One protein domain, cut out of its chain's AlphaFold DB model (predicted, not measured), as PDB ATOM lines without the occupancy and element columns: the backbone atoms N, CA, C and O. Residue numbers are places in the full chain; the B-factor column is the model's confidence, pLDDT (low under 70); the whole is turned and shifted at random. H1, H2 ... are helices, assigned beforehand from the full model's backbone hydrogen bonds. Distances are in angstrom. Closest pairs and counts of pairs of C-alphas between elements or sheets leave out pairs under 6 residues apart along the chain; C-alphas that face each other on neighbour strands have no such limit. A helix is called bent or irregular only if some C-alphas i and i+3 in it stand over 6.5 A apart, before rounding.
ATOM      1  N   SER A  94     182.925 150.438 158.222       97.00
ATOM      2  CA  SER A  94     181.849 151.273 158.751       97.00
ATOM      3  C   SER A  94     180.461 150.724 158.414       97.00
ATOM      4  O   SER A  94     179.540 150.794 159.236       97.00
ATOM      5  N   TRP A  95     180.290 150.187 157.204       97.62
ATOM      6  CA  TRP A  95     179.065 149.527 156.766       97.62
ATOM      7  C   TRP A  95     178.809 148.247 157.560       97.62
ATOM      8  O   TRP A  95     177.727 148.110 158.137       97.62
ATOM      9  N   LEU A  96     179.803 147.361 157.665       97.19
ATOM     10  CA  LEU A  96     179.652 146.084 158.358       97.19
ATOM     11  C   LEU A  96     179.326 146.286 159.838       97.19
ATOM     12  O   LEU A  96     178.392 145.668 160.343       97.19
ATOM     13  N   ASN A  97     180.021 147.203 160.517       96.88
ATOM     14  CA  ASN A  97     179.732 147.542 161.913       96.88
ATOM     15  C   ASN A  97     178.288 148.033 162.088       96.88
ATOM     16  O   ASN A  97     177.608 147.686 163.055       96.88
ATOM     17  N   SER A  98     177.785 148.816 161.129       96.12
ATOM     18  CA  SER A  98     176.405 149.300 161.147       96.12
ATOM     19  C   SER A  98     175.380 148.192 160.895       96.12
ATOM     20  O   SER A  98     174.304 148.227 161.497       96.12
ATOM     21  N   LEU A  99     175.690 147.239 160.013       95.19
ATOM     22  CA  LEU A  99     174.846 146.081 159.736       95.19
ATOM     23  C   LEU A  99     174.816 145.119 160.923       95.19
ATOM     24  O   LEU A  99     173.733 144.729 161.352       95.19
ATOM     25  N   LYS A 100     175.977 144.808 161.504       93.94
ATOM     26  CA  LYS A 100     176.103 143.949 162.685       93.94
ATOM     27  C   LYS A 100     175.317 144.505 163.863       93.94
ATOM     28  O   LYS A 100     174.483 143.801 164.415       93.94
ATOM     29  N   LYS A 101     175.460 145.806 164.149       94.25
ATOM     30  CA  LYS A 101     174.664 146.482 165.182       94.25
ATOM     31  C   LYS A 101     173.156 146.310 164.961       94.25
ATOM     32  O   LYS A 101     172.441 145.990 165.901       94.25
ATOM     33  N   GLN A 102     172.672 146.486 163.729       91.81
ATOM     34  CA  GLN A 102     171.252 146.272 163.422       91.81
ATOM     35  C   GLN A 102     170.847 144.799 163.584       91.81
ATOM     36  O   GLN A 102     169.770 144.514 164.103       91.81
ATOM     37  N   SER A 103     171.692 143.867 163.143       89.69
ATOM     38  CA  SER A 103     171.456 142.431 163.308       89.69
ATOM     39  C   SER A 103     171.344 142.055 164.786       89.69
ATOM     40  O   SER A 103     170.441 141.304 165.152       89.69
ATOM     41  N   ASP A 104     172.206 142.611 165.638       88.81
ATOM     42  CA  ASP A 104     172.192 142.396 167.086       88.81
ATOM     43  C   ASP A 104     170.947 143.017 167.735       88.81
ATOM     44  O   ASP A 104     170.297 142.377 168.559       88.81
ATOM     45  N   GLU A 105     170.555 144.227 167.328       88.88
ATOM     46  CA  GLU A 105     169.323 144.884 167.791       88.88
ATOM     47  C   GLU A 105     168.076 144.056 167.456       88.88
ATOM     48  O   GLU A 105     167.215 143.869 168.313       88.88
ATOM     49  N   ILE A 106     167.983 143.517 166.237       85.06
ATOM     50  CA  ILE A 106     166.873 142.645 165.825       85.06
ATOM     51  C   ILE A 106     166.923 141.320 166.594       85.06
ATOM     52  O   ILE A 106     165.902 140.851 167.092       85.06
ATOM     53  N   SER A 107     168.114 140.735 166.727       81.38
ATOM     54  CA  SER A 107     168.336 139.443 167.383       81.38
ATOM     55  C   SER A 107     168.041 139.466 168.879       81.38
ATOM     56  O   SER A 107     167.569 138.465 169.412       81.38
ATOM     57  N   ASN A 108     168.282 140.590 169.551       82.56
ATOM     58  CA  ASN A 108     168.047 140.747 170.986       82.56
ATOM     59  C   ASN A 108     166.651 141.303 171.308       82.56
ATOM     60  O   ASN A 108     166.290 141.427 172.478       82.56
ATOM     61  N   ASN A 109     165.844 141.639 170.297       82.75
ATOM     62  CA  ASN A 109     164.510 142.183 170.510       82.75
ATOM     63  C   ASN A 109     163.475 141.069 170.717       82.75
ATOM     64  O   ASN A 109     162.871 140.541 169.781       82.75
ATOM     65  N   THR A 110     163.226 140.760 171.985       76.44
ATOM     66  CA  THR A 110     162.247 139.765 172.433       76.44
ATOM     67  C   THR A 110     160.833 140.030 171.904       76.44
ATOM     68  O   THR A 110     160.122 139.085 171.565       76.44
ATOM     69  N   VAL A 111     160.426 141.300 171.762       78.88
ATOM     70  CA  VAL A 111     159.108 141.659 171.209       78.88
ATOM     71  C   VAL A 111     159.011 141.229 169.751       78.88
ATOM     72  O   VAL A 111     158.026 140.597 169.376       78.88
ATOM     73  N   LEU A 112     160.043 141.495 168.942       77.56
ATOM     74  CA  LEU A 112     160.060 141.066 167.543       77.56
ATOM     75  C   LEU A 112     159.974 139.545 167.427       77.56
ATOM     76  O   LEU A 112     159.213 139.070 166.591       77.56
ATOM     77  N   HIS A 113     160.661 138.779 168.279       73.81
ATOM     78  CA  HIS A 113     160.567 137.311 168.282       73.81
ATOM     79  C   HIS A 113     159.164 136.804 168.623       73.81
ATOM     80  O   HIS A 113     158.644 135.930 167.931       73.81
ATOM     81  N   PHE A 114     158.507 137.381 169.632       73.50
ATOM     82  CA  PHE A 114     157.131 137.008 169.971       73.50
ATOM     83  C   PHE A 114     156.116 137.460 168.914       73.50
ATOM     84  O   PHE A 114     155.152 136.749 168.637       73.50
ATOM     85  N   MET A 115     156.328 138.598 168.249       75.88
ATOM     86  CA  MET A 115     155.448 139.047 167.163       75.88
ATOM     87  C   MET A 115     155.393 138.048 166.000       75.88
ATOM     88  O   MET A 115     154.343 137.926 165.357       75.88
ATOM     89  N   GLN A 116     156.481 137.305 165.761       75.50
ATOM     90  CA  GLN A 116     156.539 136.239 164.755       75.50
ATOM     91  C   GLN A 116     155.627 135.064 165.090       75.50
ATOM     92  O   GLN A 116     155.223 134.356 164.181       75.50
ATOM     93  N   THR A 117     155.304 134.815 166.357       75.00
ATOM     94  CA  THR A 117     154.466 133.672 166.749       75.00
ATOM     95  C   THR A 117     153.026 134.093 167.026       75.00
ATOM     96  O   THR A 117     152.099 133.347 166.715       75.00
ATOM     97  N   LEU A 118     152.823 135.312 167.531       81.38
ATOM     98  CA  LEU A 118     151.531 135.785 168.031       81.38
ATOM     99  C   LEU A 118     150.638 136.457 166.979       81.38
ATOM    100  O   LEU A 118     149.438 136.584 167.207       81.38
ATOM    101  N   SER A 119     151.172 136.880 165.826       87.75
ATOM    102  CA  SER A 119     150.379 137.588 164.808       87.75
ATOM    103  C   SER A 119     150.575 137.032 163.389       87.75
ATOM    104  O   SER A 119     151.698 136.703 162.997       87.75
ATOM    105  N   PRO A 120     149.510 136.926 162.567       88.50
ATOM    106  CA  PRO A 120     149.644 136.587 161.147       88.50
ATOM    107  C   PRO A 120     150.537 137.576 160.382       88.50
ATOM    108  O   PRO A 120     151.367 137.156 159.576       88.50
ATOM    109  N   THR A 121     150.426 138.874 160.676       89.38
ATOM    110  CA  THR A 121     151.245 139.923 160.048       89.38
ATOM    111  C   THR A 121     152.724 139.773 160.396       89.38
ATOM    112  O   THR A 121     153.566 139.833 159.505       89.38
ATOM    113  N   GLY A 122     153.054 139.497 161.662       89.50
ATOM    114  CA  GLY A 122     154.430 139.242 162.094       89.50
ATOM    115  C   GLY A 122     155.021 137.983 161.462       89.50
ATOM    116  O   GLY A 122     156.156 138.017 160.989       89.50
ATOM    117  N   ARG A 123     154.235 136.900 161.338       89.69
ATOM    118  CA  ARG A 123     154.634 135.702 160.569       89.69
ATOM    119  C   ARG A 123     154.960 136.036 159.119       89.69
ATOM    120  O   ARG A 123     155.987 135.596 158.604       89.69
ATOM    121  N   LYS A 124     154.099 136.819 158.463       92.19
ATOM    122  CA  LYS A 124     154.294 137.246 157.073       92.19
ATOM    123  C   LYS A 124     155.552 138.102 156.927       92.19
ATOM    124  O   LYS A 124     156.334 137.862 156.014       92.19
ATOM    125  N   PHE A 125     155.779 139.036 157.849       92.38
ATOM    126  CA  PHE A 125     156.968 139.887 157.870       92.38
ATOM    127  C   PHE A 125     158.255 139.088 158.041       92.38
ATOM    128  O   PHE A 125     159.211 139.291 157.292       92.38
ATOM    129  N   PHE A 126     158.278 138.145 158.982       91.38
ATOM    130  CA  PHE A 126     159.437 137.284 159.179       91.38
ATOM    131  C   PHE A 126     159.694 136.407 157.962       91.38
ATOM    132  O   PHE A 126     160.827 136.317 157.510       91.38
ATOM    133  N   LYS A 127     158.645 135.817 157.377       92.81
ATOM    134  CA  LYS A 127     158.772 135.018 156.157       92.81
ATOM    135  C   LYS A 127     159.338 135.843 154.998       92.81
ATOM    136  O   LYS A 127     160.283 135.391 154.357       92.81
ATOM    137  N   PHE A 128     158.812 137.044 154.764       95.12
ATOM    138  CA  PHE A 128     159.331 137.975 153.759       95.12
ATOM    139  C   PHE A 128     160.811 138.295 154.020       95.12
ATOM    140  O   PHE A 128     161.641 138.109 153.130       95.12
ATOM    141  N   SER A 129     161.143 138.669 155.262       93.88
ATOM    142  CA  SER A 129     162.508 139.007 155.688       93.88
ATOM    143  C   SER A 129     163.479 137.843 155.468       93.88
ATOM    144  O   SER A 129     164.494 137.972 154.792       93.88
ATOM    145  N   GLN A 130     163.119 136.663 155.969       92.94
ATOM    146  CA  GLN A 130     163.898 135.440 155.833       92.94
ATOM    147  C   GLN A 130     164.083 135.036 154.367       92.94
ATOM    148  O   GLN A 130     165.157 134.573 153.990       92.94
ATOM    149  N   THR A 131     163.051 135.189 153.536       95.62
ATOM    150  CA  THR A 131     163.122 134.779 152.128       95.62
ATOM    151  C   THR A 131     164.146 135.620 151.374       95.62
ATOM    152  O   THR A 131     164.985 135.057 150.673       95.62
ATOM    153  N   TRP A 132     164.131 136.948 151.529       94.88
ATOM    154  CA  TRP A 132     165.118 137.775 150.835       94.88
ATOM    155  C   TRP A 132     166.523 137.604 151.428       94.88
ATOM    156  O   TRP A 132     167.481 137.535 150.663       94.88
ATOM    157  N   VAL A 133     166.665 137.455 152.754       94.44
ATOM    158  CA  VAL A 133     167.972 137.179 153.385       94.44
ATOM    159  C   VAL A 133     168.563 135.879 152.846       94.44
ATOM    160  O   VAL A 133     169.743 135.836 152.505       94.44
ATOM    161  N   MET A 134     167.745 134.835 152.705       94.25
ATOM    162  CA  MET A 134     168.172 133.571 152.110       94.25
ATOM    163  C   MET A 134     168.576 133.749 150.641       94.25
ATOM    164  O   MET A 134     169.602 133.220 150.231       94.25
ATOM    165  N   ALA A 135     167.815 134.515 149.857       92.94
ATOM    166  CA  ALA A 135     168.118 134.746 148.445       92.94
ATOM    167  C   ALA A 135     169.433 135.521 148.228       92.94
ATOM    168  O   ALA A 135     170.164 135.225 147.289       92.94
ATOM    169  N   VAL A 136     169.737 136.496 149.092       92.12
ATOM    170  CA  VAL A 136     170.923 137.359 148.950       92.12
ATOM    171  C   VAL A 136     172.161 136.756 149.612       92.12
ATOM    172  O   VAL A 136     173.249 136.811 149.048       92.12
ATOM    173  N   PHE A 137     172.013 136.201 150.815       91.75
ATOM    174  CA  PHE A 137     173.140 135.772 151.646       91.75
ATOM    175  C   PHE A 137     173.218 134.252 151.837       91.75
ATOM    176  O   PHE A 137     174.243 133.757 152.291       91.75
ATOM    177  N   GLY A 138     172.168 133.490 151.522       91.69
ATOM    178  CA  GLY A 138     172.166 132.034 151.708       91.69
ATOM    179  C   GLY A 138     172.158 131.589 153.174       91.69
ATOM    180  O   GLY A 138     172.622 130.494 153.483       91.69
ATOM    181  N   ILE A 139     171.668 132.434 154.090       91.12
ATOM    182  CA  ILE A 139     171.639 132.152 155.534       91.12
ATOM    183  C   ILE A 139     170.230 132.276 156.120       91.12
ATOM    184  O   ILE A 139     169.385 133.029 155.626       91.12
ATOM    185  N   PHE A 140     169.983 131.560 157.218       87.56
ATOM    186  CA  PHE A 140     168.798 131.797 158.040       87.56
ATOM    187  C   PHE A 140     169.017 132.972 158.995       87.56
ATOM    188  O   PHE A 140     170.091 133.146 159.568       87.56
ATOM    189  N   MET A 141     167.974 133.776 159.165       84.88
ATOM    190  CA  MET A 141     167.882 134.753 160.234       84.88
ATOM    191  C   MET A 141     167.743 134.030 161.572       84.88
ATOM    192  O   MET A 141     167.164 132.942 161.659       84.88
ATOM    193  N   LYS A 142     168.224 134.677 162.636       81.69
ATOM    194  CA  LYS A 142     168.031 134.169 163.989       81.69
ATOM    195  C   LYS A 142     166.541 134.033 164.304       81.69
ATOM    196  O   LYS A 142     165.754 134.952 164.080       81.69
ATOM    197  N   SER A 143     166.175 132.883 164.847       78.25
ATOM    198  CA  SER A 143     164.827 132.556 165.311       78.25
ATOM    199  C   SER A 143     164.927 131.626 166.522       78.25
ATOM    200  O   SER A 143     165.998 131.069 166.760       78.25
ATOM    201  N   PRO A 144     163.830 131.362 167.254       74.56
ATOM    202  CA  PRO A 144     163.831 130.349 168.313       74.56
ATOM    203  C   PRO A 144     164.297 128.951 167.863       74.56
ATOM    204  O   PRO A 144     164.647 128.129 168.701       74.56
ATOM    205  N   PHE A 145     164.307 128.683 166.552       76.25
ATOM    206  CA  PHE A 145     164.693 127.399 165.961       76.25
ATOM    207  C   PHE A 145     166.072 127.414 165.284       76.25
ATOM    208  O   PHE A 145     166.596 126.353 164.958       76.25
ATOM    209  N   HIS A 146     166.655 128.593 165.050       76.75
ATOM    210  CA  HIS A 146     167.923 128.750 164.337       76.75
ATOM    211  C   HIS A 146     168.767 129.823 165.020       76.75
ATOM    212  O   HIS A 146     168.392 130.997 165.017       76.75
ATOM    213  N   ASP A 147     169.922 129.435 165.554       80.62
ATOM    214  CA  ASP A 147     170.914 130.361 166.102       80.62
ATOM    215  C   ASP A 147     172.151 130.364 165.201       80.62
ATOM    216  O   ASP A 147     173.079 129.575 165.373       80.62
ATOM    217  N   ILE A 148     172.110 131.200 164.162       79.31
ATOM    218  CA  ILE A 148     173.203 131.328 163.196       79.31
ATOM    219  C   ILE A 148     174.042 132.557 163.562       79.31
ATOM    220  O   ILE A 148     173.491 133.660 163.634       79.31
ATOM    221  N   PRO A 149     175.363 132.406 163.777       83.44
ATOM    222  CA  PRO A 149     176.230 133.532 164.081       83.44
ATOM    223  C   PRO A 149     176.370 134.464 162.874       83.44
ATOM    224  O   PRO A 149     176.347 134.042 161.717       83.44
ATOM    225  N   PHE A 150     176.572 135.751 163.153       87.81
ATOM    226  CA  PHE A 150     176.811 136.744 162.115       87.81
ATOM    227  C   PHE A 150     178.146 136.463 161.402       87.81
ATOM    228  O   PHE A 150     179.206 136.434 162.028       87.81
ATOM    229  N   ASN A 151     178.093 136.245 160.086       92.00
ATOM    230  CA  ASN A 151     179.265 135.934 159.269       92.00
ATOM    231  C   ASN A 151     179.797 137.196 158.575       92.00
ATOM    232  O   ASN A 151     179.321 137.569 157.500       92.00
ATOM    233  N   ASP A 152     180.800 137.837 159.175       95.00
ATOM    234  CA  ASP A 152     181.447 139.042 158.641       95.00
ATOM    235  C   ASP A 152     181.945 138.844 157.196       95.00
ATOM    236  O   ASP A 152     181.725 139.689 156.327       95.00
ATOM    237  N   MET A 153     182.595 137.710 156.919       95.88
ATOM    238  CA  MET A 153     183.240 137.441 155.632       95.88
ATOM    239  C   MET A 153     182.224 137.349 154.489       95.88
ATOM    240  O   MET A 153     182.424 137.956 153.436       95.88
TER     241      MET A 153
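What this domain is: This is residues 94 to 153 of the 180 residues of an uncharacterized protein of Ciona intestinalis (UniProt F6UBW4). Starting at Ser 94, you see three helices joined end to end in an open horseshoe: H1 makes one arm, the short H2 stands at the turn, and H3, the longest, folds back as the other arm, with H1 and H3 not in contact. After H3 the stretch 138 to 153, with no named element, runs into the gap between the two arms H1 and H3, over one face of the horseshoe, turns back there and ends at Met 153, whose C-alpha is 14.2 A from that of Ser 94, where H1 begins. The printed part has 60 residues with three named helices, H1, H2 and H3 in that order, and no named strand; 41 of the 60 residues are in the helices, and the class is all helix. The whole is compact, with a radius of gyration of the C-alphas of 11.8 A, and its spans of 34 by 23 by 18 A make it only just elongated.

How they stand to each other: Begin with H1, residues 94 to 107, and go on to H2, residues 110 to 118. They are close but not clearly touching: the closest C-alphas, those of Ile 106 and Leu 112, are 7.2 A apart. Their lines stand at a steep tilt of 55 degrees, and they run the same way. Next comes H3, residues 120 to 137, which touches H2 only at the corner by their link, with its residues 122 to 126 alone. Look there at the closest C-alphas, those of Gln 116 and Gly 122, 4.5 A apart. H2 and H3 run opposite ways at a steep tilt of 67 degrees, only just short of about perpendicular. H1 and H3 are apart. In H1 and H3 every O i to N i+4 pair is within hydrogen-bond range; in H2 it is 4 of 5.

Where its parts are: Find C-alpha 94 at (181.849, 151.273, 158.751); from there H1 runs 19.9 A to C-alpha 107. H2 covers residues 110 to 118, 12.2 A from first to last C-alpha, and begins at C-alpha 110, (162.247, 139.765, 172.433). H3 covers residues 120 to 137 and runs 25.4 A, from C-alpha 120 to C-alpha 137 at (173.140, 135.772, 151.646). No helix is bent.

The domain as a whole: The two C-alphas farthest apart are those of Ser 94 and Pro 120, 35.5 A, while those of Ser 94 and Met 153, the first and last printed, are 14.2 A apart. The printed part has no cut. The links from H1 to H2 and from H2 to H3 are tight, with 2 residues and 1 residue between the helices. In residues 138 to 153 the C-alphas lie 4 to 18 A from the mean of all C-alphas. In the B-factor column of this model you will find a mean pLDDT of 87.6 for the printed part and 76 for H2; no printed residue is under 70.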